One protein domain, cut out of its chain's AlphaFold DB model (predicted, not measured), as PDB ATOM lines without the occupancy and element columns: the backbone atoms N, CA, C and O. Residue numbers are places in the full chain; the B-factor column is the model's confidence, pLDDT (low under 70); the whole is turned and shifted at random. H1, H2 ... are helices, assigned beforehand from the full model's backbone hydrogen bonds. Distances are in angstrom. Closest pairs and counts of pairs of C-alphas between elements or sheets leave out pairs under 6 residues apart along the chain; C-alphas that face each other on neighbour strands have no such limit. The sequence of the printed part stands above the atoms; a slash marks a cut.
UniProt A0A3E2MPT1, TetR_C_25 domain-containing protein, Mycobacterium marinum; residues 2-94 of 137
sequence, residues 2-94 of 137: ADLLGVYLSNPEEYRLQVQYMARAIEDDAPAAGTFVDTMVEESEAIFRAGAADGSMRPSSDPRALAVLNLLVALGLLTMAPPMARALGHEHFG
ATOM      1  N   ALA A   2     -41.363 -21.386-163.929       39.28
ATOM      2  CA  ALA A   2     -41.736 -20.090-164.527       39.28
ATOM      3  C   ALA A   2     -41.192 -18.863-163.759       39.28
ATOM      4  O   ALA A   2     -40.828 -17.865-164.370       39.28
ATOM      5  N   ASP A   3     -41.074 -18.974-162.435       54.59
ATOM      6  CA  ASP A   3     -40.634 -17.882-161.556       54.59
ATOM      7  C   ASP A   3     -39.137 -17.537-161.711       54.59
ATOM      8  O   ASP A   3     -38.761 -16.374-161.808       54.59
ATOM      9  N   LEU A   4     -38.276 -18.551-161.881       55.56
ATOM     10  CA  LEU A   4     -36.834 -18.360-162.111       55.56
ATOM     11  C   LEU A   4     -36.533 -17.707-163.467       55.56
ATOM     12  O   LEU A   4     -35.629 -16.880-163.567       55.56
ATOM     13  N   LEU A   5     -37.312 -18.044-164.500       57.34
ATOM     14  CA  LEU A   5     -37.248 -17.360-165.795       57.34
ATOM     15  C   LEU A   5     -37.656 -15.885-165.657       57.34
ATOM     16  O   LEU A   5     -37.018 -15.025-166.254       57.34
ATOM     17  N   GLY A   6     -38.667 -15.584-164.834       57.94
ATOM     18  CA  GLY A   6     -39.083 -14.212-164.527       57.94
ATOM     19  C   GLY A   6     -37.988 -13.396-163.831       57.94
ATOM     20  O   GLY A   6     -37.703 -12.276-164.249       57.94
ATOM     21  N   VAL A   7     -37.317 -13.982-162.835       57.69
ATOM     22  CA  VAL A   7     -36.196 -13.342-162.125       57.69
ATOM     23  C   VAL A   7     -35.016 -13.077-163.068       57.69
ATOM     24  O   VAL A   7     -34.526 -11.948-163.118       57.69
ATOM     25  N   TYR A   8     -34.619 -14.058-163.889       54.25
ATOM     26  CA  TYR A   8     -33.555 -13.888-164.888       54.25
ATOM     27  C   TYR A   8     -33.842 -12.743-165.875       54.25
ATOM     28  O   TYR A   8     -32.951 -11.962-166.202       54.25
ATOM     29  N   LEU A   9     -35.094 -12.612-166.325       59.06
ATOM     30  CA  LEU A   9     -35.504 -11.567-167.266       59.06
ATOM     31  C   LEU A   9     -35.590 -10.171-166.625       59.06
ATOM     32  O   LEU A   9     -35.466  -9.175-167.335       59.06
ATOM     33  N   SER A  10     -35.798 -10.087-165.308       64.94
ATOM     34  CA  SER A  10     -35.989  -8.812-164.603       64.94
ATOM     35  C   SER A  10     -34.696  -8.041-164.306       64.94
ATOM     36  O   SER A  10     -34.734  -6.812-164.288       64.94
ATOM     37  N   ASN A  11     -33.556  -8.722-164.119       62.41
ATOM     38  CA  ASN A  11     -32.251  -8.068-163.937       62.41
ATOM     39  C   ASN A  11     -31.072  -8.967-164.390       62.41
ATOM     40  O   ASN A  11     -30.356  -9.550-163.569       62.41
ATOM     41  N   PRO A  12     -30.875  -9.126-165.713       64.75
ATOM     42  CA  PRO A  12     -29.950 -10.113-166.275       64.75
ATOM     43  C   PRO A  12     -28.469  -9.796-166.026       64.75
ATOM     44  O   PRO A  12     -27.647 -10.712-165.978       64.75
ATOM     45  N   GLU A  13     -28.099  -8.521-165.871       67.25
ATOM     46  CA  GLU A  13     -26.700  -8.129-165.676       67.25
ATOM     47  C   GLU A  13     -26.210  -8.440-164.255       67.25
ATOM     48  O   GLU A  13     -25.136  -9.021-164.092       67.25
ATOM     49  N   GLU A  14     -27.015  -8.119-163.241       66.62
ATOM     50  CA  GLU A  14     -26.680  -8.358-161.836       66.62
ATOM     51  C   GLU A  14     -26.607  -9.858-161.519       66.62
ATOM     52  O   GLU A  14     -25.634 -10.321-160.919       66.62
ATOM     53  N   TYR A  15     -27.574 -10.638-162.019       66.44
ATOM     54  CA  TYR A  15     -27.561 -12.097-161.900       66.44
ATOM     55  C   TYR A  15     -26.312 -12.703-162.554       66.44
ATOM     56  O   TYR A  15     -25.640 -13.553-161.969       66.44
ATOM     57  N   ARG A  16     -25.941 -12.221-163.747       67.94
ATOM     58  CA  ARG A  16     -24.733 -12.667-164.450       67.94
ATOM     59  C   ARG A  16     -23.460 -12.363-163.656       67.94
ATOM     60  O   ARG A  16     -22.571 -13.210-163.618       67.94
ATOM     61  N   LEU A  17     -23.370 -11.190-163.025       70.75
ATOM     62  CA  LEU A  17     -22.201 -10.794-162.235       70.75
ATOM     63  C   LEU A  17     -22.032 -11.675-160.989       70.75
ATOM     64  O   LEU A  17     -20.931 -12.148-160.710       70.75
ATOM     65  N   GLN A  18     -23.129 -11.942-160.273       69.44
ATOM     66  CA  GLN A  18     -23.138 -12.815-159.093       69.44
ATOM     67  C   GLN A  18     -22.731 -14.246-159.455       69.44
ATOM     68  O   GLN A  18     -21.856 -14.831-158.818       69.44
ATOM     69  N   VAL A  19     -23.308 -14.781-160.531       70.44
ATOM     70  CA  VAL A  19     -23.013 -16.127-161.032       70.44
ATOM     71  C   VAL A  19     -21.550 -16.268-161.457       70.44
ATOM     72  O   VAL A  19     -20.910 -17.261-161.120       70.44
ATOM     73  N   GLN A  20     -20.988 -15.267-162.144       72.25
ATOM     74  CA  GLN A  20     -19.568 -15.268-162.512       72.25
ATOM     75  C   GLN A  20     -18.654 -15.208-161.289       72.25
ATOM     76  O   GLN A  20     -17.660 -15.927-161.238       72.25
ATOM     77  N   TYR A  21     -18.995 -14.385-160.296       72.12
ATOM     78  CA  TYR A  21     -18.215 -14.281-159.067       72.12
ATOM     79  C   TYR A  21     -18.211 -15.599-158.284       72.12
ATOM     80  O   TYR A  21     -17.164 -16.047-157.822       72.12
ATOM     81  N   MET A  22     -19.365 -16.263-158.192       70.50
ATOM     82  CA  MET A  22     -19.481 -17.574-157.552       70.50
ATOM     83  C   MET A  22     -18.712 -18.652-158.314       70.50
ATOM     84  O   MET A  22     -17.969 -19.412-157.701       70.50
ATOM     85  N   ALA A  23     -18.835 -18.693-159.643       71.19
ATOM     86  CA  ALA A  23     -18.087 -19.634-160.470       71.19
ATOM     87  C   ALA A  23     -16.571 -19.450-160.296       71.19
ATOM     88  O   ALA A  23     -15.846 -20.427-160.138       71.19
ATOM     89  N   ARG A  24     -16.108 -18.197-160.220       72.56
ATOM     90  CA  ARG A  24     -14.705 -17.859-159.967       72.56
ATOM     91  C   ARG A  24     -14.231 -18.295-158.580       72.56
ATOM     92  O   ARG A  24     -13.162 -18.875-158.458       72.56
ATOM     93  N   ALA A  25     -15.032 -18.061-157.542       71.31
ATOM     94  CA  ALA A  25     -14.701 -18.476-156.179       71.31
ATOM     95  C   ALA A  25     -14.606 -20.007-156.029       71.31
ATOM     96  O   ALA A  25     -13.807 -20.490-155.229       71.31
ATOM     97  N   ILE A  26     -15.405 -20.752-156.802       69.12
ATOM     98  CA  ILE A  26     -15.339 -22.217-156.896       69.12
ATOM     99  C   ILE A  26     -14.088 -22.663-157.665       69.12
ATOM    100  O   ILE A  26     -13.412 -23.584-157.220       69.12
ATOM    101  N   GLU A  27     -13.759 -22.014-158.789       69.12
ATOM    102  CA  GLU A  27     -12.527 -22.288-159.550       69.12
ATOM    103  C   GLU A  27     -11.259 -22.067-158.713       69.12
ATOM    104  O   GLU A  27     -10.307 -22.838-158.826       69.12
ATOM    105  N   ASP A  28     -11.256 -21.033-157.870       70.06
ATOM    106  CA  ASP A  28     -10.105 -20.639-157.057       70.06
ATOM    107  C   ASP A  28      -9.968 -21.465-155.748       70.06
ATOM    108  O   ASP A  28      -9.133 -21.129-154.908       70.06
ATOM    109  N   ASP A  29     -10.772 -22.528-155.563       64.94
ATOM    110  CA  ASP A  29     -10.800 -23.419-154.381       64.94
ATOM    111  C   ASP A  29     -10.818 -22.653-153.041       64.94
ATOM    112  O   ASP A  29     -10.164 -23.004-152.054       64.94
ATOM    113  N   ALA A  30     -11.542 -21.530-153.004       64.44
ATOM    114  CA  ALA A  30     -11.612 -20.710-151.806       64.44
ATOM    115  C   ALA A  30     -12.276 -21.508-150.662       64.44
ATOM    116  O   ALA A  30     -13.287 -22.168-150.896       64.44
ATOM    117  N   PRO A  31     -11.832 -21.392-149.395       59.41
ATOM    118  CA  PRO A  31     -12.431 -22.131-148.275       59.41
ATOM    119  C   PRO A  31     -13.950 -21.934-148.110       59.41
ATOM    120  O   PRO A  31     -14.643 -22.813-147.610       59.41
ATOM    121  N   ALA A  32     -14.483 -20.789-148.551       61.41
ATOM    122  CA  ALA A  32     -15.918 -20.504-148.561       61.41
ATOM    123  C   ALA A  32     -16.690 -21.228-149.687       61.41
ATOM    124  O   ALA A  32     -17.908 -21.377-149.596       61.41
ATOM    125  N   ALA A  33     -16.005 -21.685-150.738       65.06
ATOM    126  CA  ALA A  33     -16.596 -22.420-151.848       65.06
ATOM    127  C   ALA A  33     -16.922 -23.873-151.476       65.06
ATOM    128  O   ALA A  33     -17.909 -24.402-151.981       65.06
ATOM    129  N   GLY A  34     -16.170 -24.480-150.548       70.56
ATOM    130  CA  GLY A  34     -16.422 -25.846-150.068       70.56
ATOM    131  C   GLY A  34     -17.835 -26.012-149.505       70.56
ATOM    132  O   GLY A  34     -18.621 -26.795-150.031       70.56
ATOM    133  N   THR A  35     -18.217 -25.179-148.530       78.88
ATOM    134  CA  THR A  35     -19.564 -25.208-147.929       78.88
ATOM    135  C   THR A  35     -20.670 -24.975-148.958       78.88
ATOM    136  O   THR A  35     -21.731 -25.593-148.885       78.88
ATOM    137  N   PHE A  36     -20.444 -24.081-149.926       80.00
ATOM    138  CA  PHE A  36     -21.422 -23.809-150.976       80.00
ATOM    139  C   PHE A  36     -21.610 -25.018-151.901       80.00
ATOM    140  O   PHE A  36     -22.743 -25.426-152.148       80.00
ATOM    141  N   VAL A  37     -20.515 -25.613-152.383       83.25
ATOM    142  CA  VAL A  37     -20.556 -26.807-153.237       83.25
ATOM    143  C   VAL A  37     -21.213 -27.970-152.501       83.25
ATOM    144  O   VAL A  37     -22.106 -28.603-153.065       83.25
ATOM    145  N   ASP A  38     -20.850 -28.206-151.239       88.38
ATOM    146  CA  ASP A  38     -21.446 -29.265-150.421       88.38
ATOM    147  C   ASP A  38     -22.960 -29.087-150.288       88.38
ATOM    148  O   ASP A  38     -23.712 -30.029-150.549       88.38
ATOM    149  N   THR A  39     -23.412 -27.863-149.997       90.69
ATOM    150  CA  THR A  39     -24.842 -27.529-149.910       90.69
ATOM    151  C   THR A  39     -25.552 -27.788-151.242       90.69
ATOM    152  O   THR A  39     -26.602 -28.423-151.279       90.69
ATOM    153  N   MET A  40     -24.978 -27.356-152.369       91.00
ATOM    154  CA  MET A  40     -25.582 -27.566-153.693       91.00
ATOM    155  C   MET A  40     -25.698 -29.051-154.059       91.00
ATOM    156  O   MET A  40     -26.673 -29.459-154.699       91.00
ATOM    157  N   VAL A  41     -24.714 -29.861-153.665       95.38
ATOM    158  CA  VAL A  41     -24.747 -31.313-153.861       95.38
ATOM    159  C   VAL A  41     -25.808 -31.951-152.965       95.38
ATOM    160  O   VAL A  41     -26.572 -32.778-153.456       95.38
ATOM    161  N   GLU A  42     -25.893 -31.561-151.691       97.00
ATOM    162  CA  GLU A  42     -26.912 -32.050-150.751       97.00
ATOM    163  C   GLU A  42     -28.333 -31.766-151.244       97.00
ATOM    164  O   GLU A  42     -29.156 -32.681-151.321       97.00
ATOM    165  N   GLU A  43     -28.604 -30.532-151.665       96.19
ATOM    166  CA  GLU A  43     -29.911 -30.133-152.193       96.19
ATOM    167  C   GLU A  43     -30.256 -30.885-153.487       96.19
ATOM    168  O   GLU A  43     -31.359 -31.417-153.644       96.19
ATOM    169  N   SER A  44     -29.299 -31.002-154.413       97.31
ATOM    170  CA  SER A  44     -29.504 -31.742-155.666       97.31
ATOM    171  C   SER A  44     -29.771 -33.228-155.410       97.31
ATOM    172  O   SER A  44     -30.647 -33.826-156.038       97.31
ATOM    173  N   GLU A  45     -29.049 -33.834-154.466       98.19
ATOM    174  CA  GLU A  45     -29.259 -35.223-154.060       98.19
ATOM    175  C   GLU A  45     -30.658 -35.421-153.464       98.19
ATOM    176  O   GLU A  45     -31.346 -36.380-153.827       98.19
ATOM    177  N   ALA A  46     -31.098 -34.517-152.585       97.88
ATOM    178  CA  ALA A  46     -32.426 -34.564-151.985       97.88
ATOM    179  C   ALA A  46     -33.531 -34.490-153.049       97.88
ATOM    180  O   ALA A  46     -34.462 -35.299-153.025       97.88
ATOM    181  N   ILE A  47     -33.389 -33.593-154.032       97.38
ATOM    182  CA  ILE A  47     -34.310 -33.472-155.171       97.38
ATOM    183  C   ILE A  47     -34.369 -34.777-155.970       97.38
ATOM    184  O   ILE A  47     -35.459 -35.273-156.257       97.38
ATOM    185  N   PHE A  48     -33.221 -35.371-156.305       97.69
ATOM    186  CA  PHE A  48     -33.187 -36.619-157.072       97.69
ATOM    187  C   PHE A  48     -33.778 -37.800-156.303       97.69
ATOM    188  O   PHE A  48     -34.473 -38.631-156.891       97.69
ATOM    189  N   ARG A  49     -33.556 -37.874-154.988       98.19
ATOM    190  CA  ARG A  49     -34.173 -38.898-154.135       98.19
ATOM    191  C   ARG A  49     -35.686 -38.727-154.056       98.19
ATOM    192  O   ARG A  49     -36.398 -39.719-154.187       98.19
ATOM    193  N   ALA A  50     -36.169 -37.499-153.876       98.00
ATOM    194  CA  ALA A  50     -37.598 -37.202-153.843       98.00
ATOM    195  C   ALA A  50     -38.270 -37.558-155.176       98.00
ATOM    196  O   ALA A  50     -39.249 -38.301-155.181       98.00
ATOM    197  N   GLY A  51     -37.677 -37.138-156.298       97.38
ATOM    198  CA  GLY A  51     -38.191 -37.451-157.629       97.38
ATOM    199  C   GLY A  51     -38.174 -38.950-157.954       97.38
ATOM    200  O   GLY A  51     -39.057 -39.465-158.631       97.38
ATOM    201  N   ALA A  52     -37.186 -39.693-157.451       97.75
ATOM    202  CA  ALA A  52     -37.185 -41.149-157.574       97.75
ATOM    203  C   ALA A  52     -38.280 -41.802-156.711       97.75
ATOM    204  O   ALA A  52     -38.887 -42.785-157.133       97.75
ATOM    205  N   ALA A  53     -38.539 -41.268-155.514       97.69
ATOM    206  CA  ALA A  53     -39.548 -41.788-154.596       97.69
ATOM    207  C   ALA A  53     -40.986 -41.521-155.070       97.69
ATOM    208  O   ALA A  53     -41.855 -42.369-154.876       97.69
ATOM    209  N   ASP A  54     -41.237 -40.371-155.701       97.56
ATOM    210  CA  ASP A  54     -42.553 -40.008-156.245       97.56
ATOM    211  C   ASP A  54     -42.789 -40.492-157.691       97.56
ATOM    212  O   ASP A  54     -43.898 -40.376-158.216       97.56
ATOM    213  N   GLY A  55     -41.767 -41.081-158.323       96.56
ATOM    214  CA  GLY A  55     -41.832 -41.649-159.669       96.56
ATOM    215  C   GLY A  55     -41.668 -40.638-160.808       96.56
ATOM    216  O   GLY A  55     -41.793 -41.023-161.971       96.56
ATOM    217  N   SER A  56     -41.373 -39.369-160.516       95.12
ATOM    218  CA  SER A  56     -41.093 -38.343-161.530       95.12
ATOM    219  C   SER A  56     -39.699 -38.462-162.161       95.12
ATOM    220  O   SER A  56     -39.486 -37.973-163.273       95.12
ATOM    221  N   MET A  57     -38.751 -39.129-161.494       96.38
ATOM    222  CA  MET A  57     -37.380 -39.342-161.967       96.38
ATOM    223  C   MET A  57     -36.958 -40.811-161.879       96.38
ATOM    224  O   MET A  57     -37.471 -41.592-161.079       96.38
ATOM    225  N   ARG A  58     -35.980 -41.206-162.704       93.44
ATOM    226  CA  ARG A  58     -35.382 -42.547-162.624       93.44
ATOM    227  C   ARG A  58     -34.453 -42.642-161.404       93.44
ATOM    228  O   ARG A  58     -33.663 -41.721-161.197       93.44
ATOM    229  N   PRO A  59     -34.477 -43.747-160.635       94.69
ATOM    230  CA  PRO A  59     -33.529 -43.945-159.546       94.69
ATOM    231  C   PRO A  59     -32.099 -44.095-160.082       94.69
ATOM    232  O   PRO A  59     -31.872 -44.704-161.128       94.69
ATOM    233  N   SER A  60     -31.132 -43.574-159.329       93.69
ATOM    234  CA  SER A  60     -29.699 -43.789-159.554       93.69
ATOM    235  C   SER A  60     -29.153 -44.795-158.547       93.69
ATOM    236  O   SER A  60     -29.581 -44.809-157.392       93.69
ATOM    237  N   SER A  61     -28.166 -45.597-158.954       92.62
ATOM    238  CA  SER A  61     -27.405 -46.452-158.032       92.62
ATOM    239  C   SER A  61     -26.564 -45.643-157.040       92.62
ATOM    240  O   SER A  61     -26.225 -46.150-155.977       92.62
ATOM    241  N   ASP A  62     -26.232 -44.398-157.391       95.12
ATOM    242  CA  ASP A  62     -25.512 -43.454-156.540       95.12
ATOM    243  C   ASP A  62     -26.093 -42.035-156.722       95.12
ATOM    244  O   ASP A  62     -25.717 -41.308-157.651       95.12
ATOM    245  N   PRO A  63     -27.080 -41.641-155.895       96.06
ATOM    246  CA  PRO A  63     -27.696 -40.316-155.972       96.06
ATOM    247  C   PRO A  63     -26.738 -39.167-155.629       96.06
ATOM    248  O   PRO A  63     -26.874 -38.088-156.203       96.06
ATOM    249  N   ARG A  64     -25.750 -39.397-154.751       96.19
ATOM    250  CA  ARG A  64     -24.737 -38.391-154.390       96.19
ATOM    251  C   ARG A  64     -23.822 -38.120-155.578       96.19
ATOM    252  O   ARG A  64     -23.629 -36.967-155.953       96.19
ATOM    253  N   ALA A  65     -23.300 -39.168-156.215       95.69
ATOM    254  CA  ALA A  65     -22.476 -39.011-157.411       95.69
ATOM    255  C   ALA A  65     -23.267 -38.376-158.568       95.69
ATOM    256  O   ALA A  65     -22.729 -37.533-159.286       95.69
ATOM    257  N   LEU A  66     -24.553 -38.716-158.721       95.81
ATOM    258  CA  LEU A  66     -25.427 -38.068-159.702       95.81
ATOM    259  C   LEU A  66     -25.592 -36.562-159.424       95.81
ATOM    260  O   LEU A  66     -25.530 -35.767-160.360       95.81
ATOM    261  N   ALA A  67     -25.759 -36.161-158.161       96.81
ATOM    262  CA  ALA A  67     -25.817 -34.757-157.753       96.81
ATOM    263  C   ALA A  67     -24.533 -33.991-158.107       96.81
ATOM    264  O   ALA A  67     -24.607 -32.911-158.696       96.81
ATOM    265  N   VAL A  68     -23.364 -34.581-157.842       95.19
ATOM    266  CA  VAL A  68     -22.067 -34.002-158.233       95.19
ATOM    267  C   VAL A  68     -21.955 -33.864-159.755       95.19
ATOM    268  O   VAL A  68     -21.597 -32.796-160.247       95.19
ATOM    269  N   LEU A  69     -22.303 -34.906-160.519       94.31
ATOM    270  CA  LEU A  69     -22.287 -34.857-161.987       94.31
ATOM    271  C   LEU A  69     -23.218 -33.770-162.537       94.31
ATOM    272  O   LEU A  69     -22.843 -33.043-163.455       94.31
ATOM    273  N   ASN A  70     -24.414 -33.634-161.964       94.25
ATOM    274  CA  ASN A  70     -25.356 -32.587-162.341       94.25
ATOM    275  C   ASN A  70     -24.782 -31.187-162.081       94.25
ATOM    276  O   ASN A  70     -24.871 -30.314-162.946       94.25
ATOM    277  N   LEU A  71     -24.146 -30.987-160.924       91.81
ATOM    278  CA  LEU A  71     -23.507 -29.719-160.590       91.81
ATOM    279  C   LEU A  71     -22.337 -29.403-161.534       91.81
ATOM    280  O   LEU A  71     -22.212 -28.263-161.969       91.81
ATOM    281  N   LEU A  72     -21.531 -30.397-161.922       90.75
ATOM    282  CA  LEU A  72     -20.460 -30.220-162.912       90.75
ATOM    283  C   LEU A  72     -20.997 -29.748-164.268       90.75
ATOM    284  O   LEU A  72     -20.426 -28.841-164.872       90.75
ATOM    285  N   VAL A  73     -22.109 -30.324-164.736       90.31
ATOM    286  CA  VAL A  73     -22.767 -29.873-165.973       90.31
ATOM    287  C   VAL A  73     -23.246 -28.431-165.823       90.31
ATOM    288  O   VAL A  73     -22.960 -27.604-166.687       90.31
ATOM    289  N   ALA A  74     -23.926 -28.106-164.720       86.81
ATOM    290  CA  ALA A  74     -24.412 -26.755-164.459       86.81
ATOM    291  C   ALA A  74     -23.268 -25.727-164.423       86.81
ATOM    292  O   ALA A  74     -23.350 -24.699-165.092       86.81
ATOM    293  N   LEU A  75     -22.175 -26.024-163.713       84.06
ATOM    294  CA  LEU A  75     -20.990 -25.167-163.653       84.06
ATOM    295  C   LEU A  75     -20.339 -24.996-165.026       84.06
ATOM    296  O   LEU A  75     -19.979 -23.877-165.376       84.06
ATOM    297  N   GLY A  76     -20.259 -26.060-165.830       85.38
ATOM    298  CA  GLY A  76     -19.762 -25.983-167.203       85.38
ATOM    299  C   GLY A  76     -20.553 -24.994-168.065       85.38
ATOM    300  O   GLY A  76     -19.953 -24.205-168.792       85.38
ATOM    301  N   LEU A  77     -21.888 -24.956-167.944       82.88
ATOM    302  CA  LEU A  77     -22.696 -23.944-168.637       82.88
ATOM    303  C   LEU A  77     -22.362 -22.517-168.176       82.88
ATOM    304  O   LEU A  77     -22.379 -21.598-168.993       82.88
ATOM    305  N   LEU A  78     -22.057 -22.324-166.894       80.62
ATOM    306  CA  LEU A  78     -21.780 -21.005-166.321       80.62
ATOM    307  C   LEU A  78     -20.385 -20.487-166.680       80.62
ATOM    308  O   LEU A  78     -20.237 -19.319-167.042       80.62
ATOM    309  N   THR A  79     -19.368 -21.346-166.616       80.12
ATOM    310  CA  THR A  79     -17.969 -20.976-166.880       80.12
ATOM    311  C   THR A  79     -17.639 -20.978-168.372       80.12
ATOM    312  O   THR A  79     -16.795 -20.204-168.824       80.12
ATOM    313  N   MET A  80     -18.334 -21.794-169.175       84.12
ATOM    314  CA  MET A  80     -18.058 -21.978-170.606       84.12
ATOM    315  C   MET A  80     -19.139 -21.391-171.529       84.12
ATOM    316  O   MET A  80     -19.142 -21.674-172.729       84.12
ATOM    317  N   ALA A  81     -20.024 -20.526-171.025       85.44
ATOM    318  CA  ALA A  81     -21.096 -19.918-171.820       85.44
ATOM    319  C   ALA A  81     -20.610 -19.273-173.146       85.44
ATOM    320  O   ALA A  81     -21.145 -19.626-174.203       85.44
ATOM    321  N   PRO A  82     -19.583 -18.393-173.176       86.81
ATOM    322  CA  PRO A  82     -19.122 -17.794-174.433       86.81
ATOM    323  C   PRO A  82     -18.615 -18.798-175.489       86.81
ATOM    324  O   PRO A  82     -19.058 -18.713-176.636       86.81
ATOM    325  N   PRO A  83     -17.705 -19.751-175.186       90.19
ATOM    326  CA  PRO A  83     -17.304 -20.751-176.176       90.19
ATOM    327  C   PRO A  83     -18.449 -21.678-176.606       90.19
ATOM    328  O   PRO A  83     -18.501 -22.034-177.783       90.19
ATOM    329  N   MET A  84     -19.390 -22.022-175.719       90.44
ATOM    330  CA  MET A  84     -20.565 -22.830-176.079       90.44
ATOM    331  C   MET A  84     -21.495 -22.103-177.057       90.44
ATOM    332  O   MET A  84     -21.943 -22.703-178.034       90.44
ATOM    333  N   ALA A  85     -21.735 -20.805-176.849       91.94
ATOM    334  CA  ALA A  85     -22.504 -19.988-177.788       91.94
ATOM    335  C   ALA A  85     -21.867 -19.993-179.185       91.94
ATOM    336  O   ALA A  85     -22.548 -20.273-180.174       91.94
ATOM    337  N   ARG A  86     -20.542 -19.799-179.261       93.31
ATOM    338  CA  ARG A  86     -19.803 -19.833-180.535       93.31
ATOM    339  C   ARG A  86     -19.878 -21.188-181.225       93.31
ATOM    340  O   ARG A  86     -20.043 -21.232-182.441       93.31
ATOM    341  N   ALA A  87     -19.805 -22.285-180.472       93.88
ATOM    342  CA  ALA A  87     -19.949 -23.637-181.017       93.88
ATOM    343  C   ALA A  87     -21.334 -23.880-181.647       93.88
ATOM    344  O   ALA A  87     -21.469 -24.701-182.551       93.88
ATOM    345  N   LEU A  88     -22.350 -23.138-181.205       94.12
ATOM    346  CA  LEU A  88     -23.702 -23.161-181.761       94.12
ATOM    347  C   LEU A  88     -23.935 -22.092-182.843       94.12
ATOM    348  O   LEU A  88     -25.048 -21.993-183.356       94.12
ATOM    349  N   GLY A  89     -22.904 -21.327-183.218       95.00
ATOM    350  CA  GLY A  89     -22.979 -20.284-184.245       95.00
ATOM    351  C   GLY A  89     -23.477 -18.926-183.742       95.00
ATOM    352  O   GLY A  89     -23.875 -18.095-184.554       95.00
ATOM    353  N   HIS A  90     -23.461 -18.691-182.427       92.56
ATOM    354  CA  HIS A  90     -23.899 -17.440-181.805       92.56
ATOM    355  C   HIS A  90     -22.720 -16.674-181.188       92.56
ATOM    356  O   HIS A  90     -21.786 -17.264-180.649       92.56
ATOM    357  N   GLU A  91     -22.769 -15.343-181.240       88.56
ATOM    358  CA  GLU A  91     -21.723 -14.484-180.663       88.56
ATOM    359  C   GLU A  91     -21.779 -14.460-179.127       88.56
ATOM    360  O   GLU A  91     -20.747 -14.487-178.454       88.56
ATOM    361  N   HIS A  92     -22.992 -14.481-178.575       86.44
ATOM    362  CA  HIS A  92     -23.260 -14.385-177.146       86.44
ATOM    363  C   HIS A  92     -24.172 -15.520-176.686       86.44
ATOM    364  O   HIS A  92     -25.026 -16.002-177.433       86.44
ATOM    365  N   PHE A  93     -24.002 -15.936-175.431       85.00
ATOM    366  CA  PHE A  93     -24.915 -16.876-174.795       85.00
ATOM    367  C   PHE A  93     -26.181 -16.120-174.378       85.00
ATOM    368  O   PHE A  93     -26.154 -15.338-173.431       85.00
ATOM    369  N   GLY A  94     -27.262 -16.316-175.131       84.31
ATOM    370  CA  GLY A  94     -28.518 -15.584-174.979       84.31
ATOM    371  C   GLY A  94     -29.753 -16.451-175.241       84.31
ATOM    372  O   GLY A  94     -29.632 -17.675-175.375       84.31
TER     373      GLY A  94
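This is residues 2 to 94 of the 137 residues of the protein "TetR_C_25 domain-containing protein" of Mycobacterium marinum (UniProt A0A3E2MPT1). Two helices, H2 and H3, meet near their ends as a V, and H4 crosses between them like the bar of a letter A, so the three make a loose triangle. Short H1 sits at the beginning of H2 and short H5 follows the end of H4, each turned about perpendicular to its neighbour. The printed part has 93 residues with five named helices, in the order H1 H2 H3 H4 H5, and no named strand; the class is all helix. The whole is loose, with a radius of gyration of the C-alphas of 15.4 A and spans of 40 by 33 by 27 A.

Find C-alpha 2 at (-41.736, -20.090, -164.527); here H1 begins, residues 2 to 10. After one residue comes H2, residues 12 to 27, 22.3 A from first to last C-alpha. Go on to C-alpha 31 at (-12.431, -22.131, -148.275), where H3, the longest helix, starts; it takes residues 31 to 54 and measures 35.9 A. H4 is residues 63 to 79, 24.2 A long. H5, residues 81 to 87, measures 10.0 A and ends at C-alpha 87, (-19.949, -23.637, -181.017).

Begin at H1, which is close to but not clearly touching H2; the closest C-alphas are those of Tyr 8 and Tyr 15, 6.9 A apart, and the lines are about perpendicular at 78 degrees. H2 touches H3 with residues 25 to 26 alone, at 73 degrees, about perpendicular; the closest C-alphas, of Ile 26 and Ala 33, are 5.2 A apart. With residues 19 to 23 alone H2 touches H4, opposite ways at a steep tilt of 60 degrees; look at the closest C-alphas, of Ala 23 and Thr 79, 6.6 A apart. H3 touches H4 with residues 40 to 49 alone, opposite ways at a steep tilt of 58 degrees; the closest C-alphas, of Glu 45 and Ala 67, are 5.1 A apart. The helix packing is mostly crossed: none of these three touching pairs is at a shallow tilt. H5 is close to but not clearly touching H4, about perpendicular at 78 degrees, with the C-alphas of Leu 77 and Met 84 closest at 7.8 A. H1 and H5 are apart. In the backbone, every O i to N i+4 pair is within hydrogen-bond range in H1, H2, H4 and H5, and 18 of 20 are in H3.

The two C-alphas farthest apart are those of Ala 53 and Glu 91, at 41.7 A. The printed part has no cut and no long link; the link from H3 to H4, 8 residues, is short, and the other three are tight. Residues 9 to 14, of which 12 to 14 belong to H2, stand free. The mean pLDDT of the printed part is 82.2; look for values under 70 at residues 2 to 16, 18, 26 to 27 and 29 to 33.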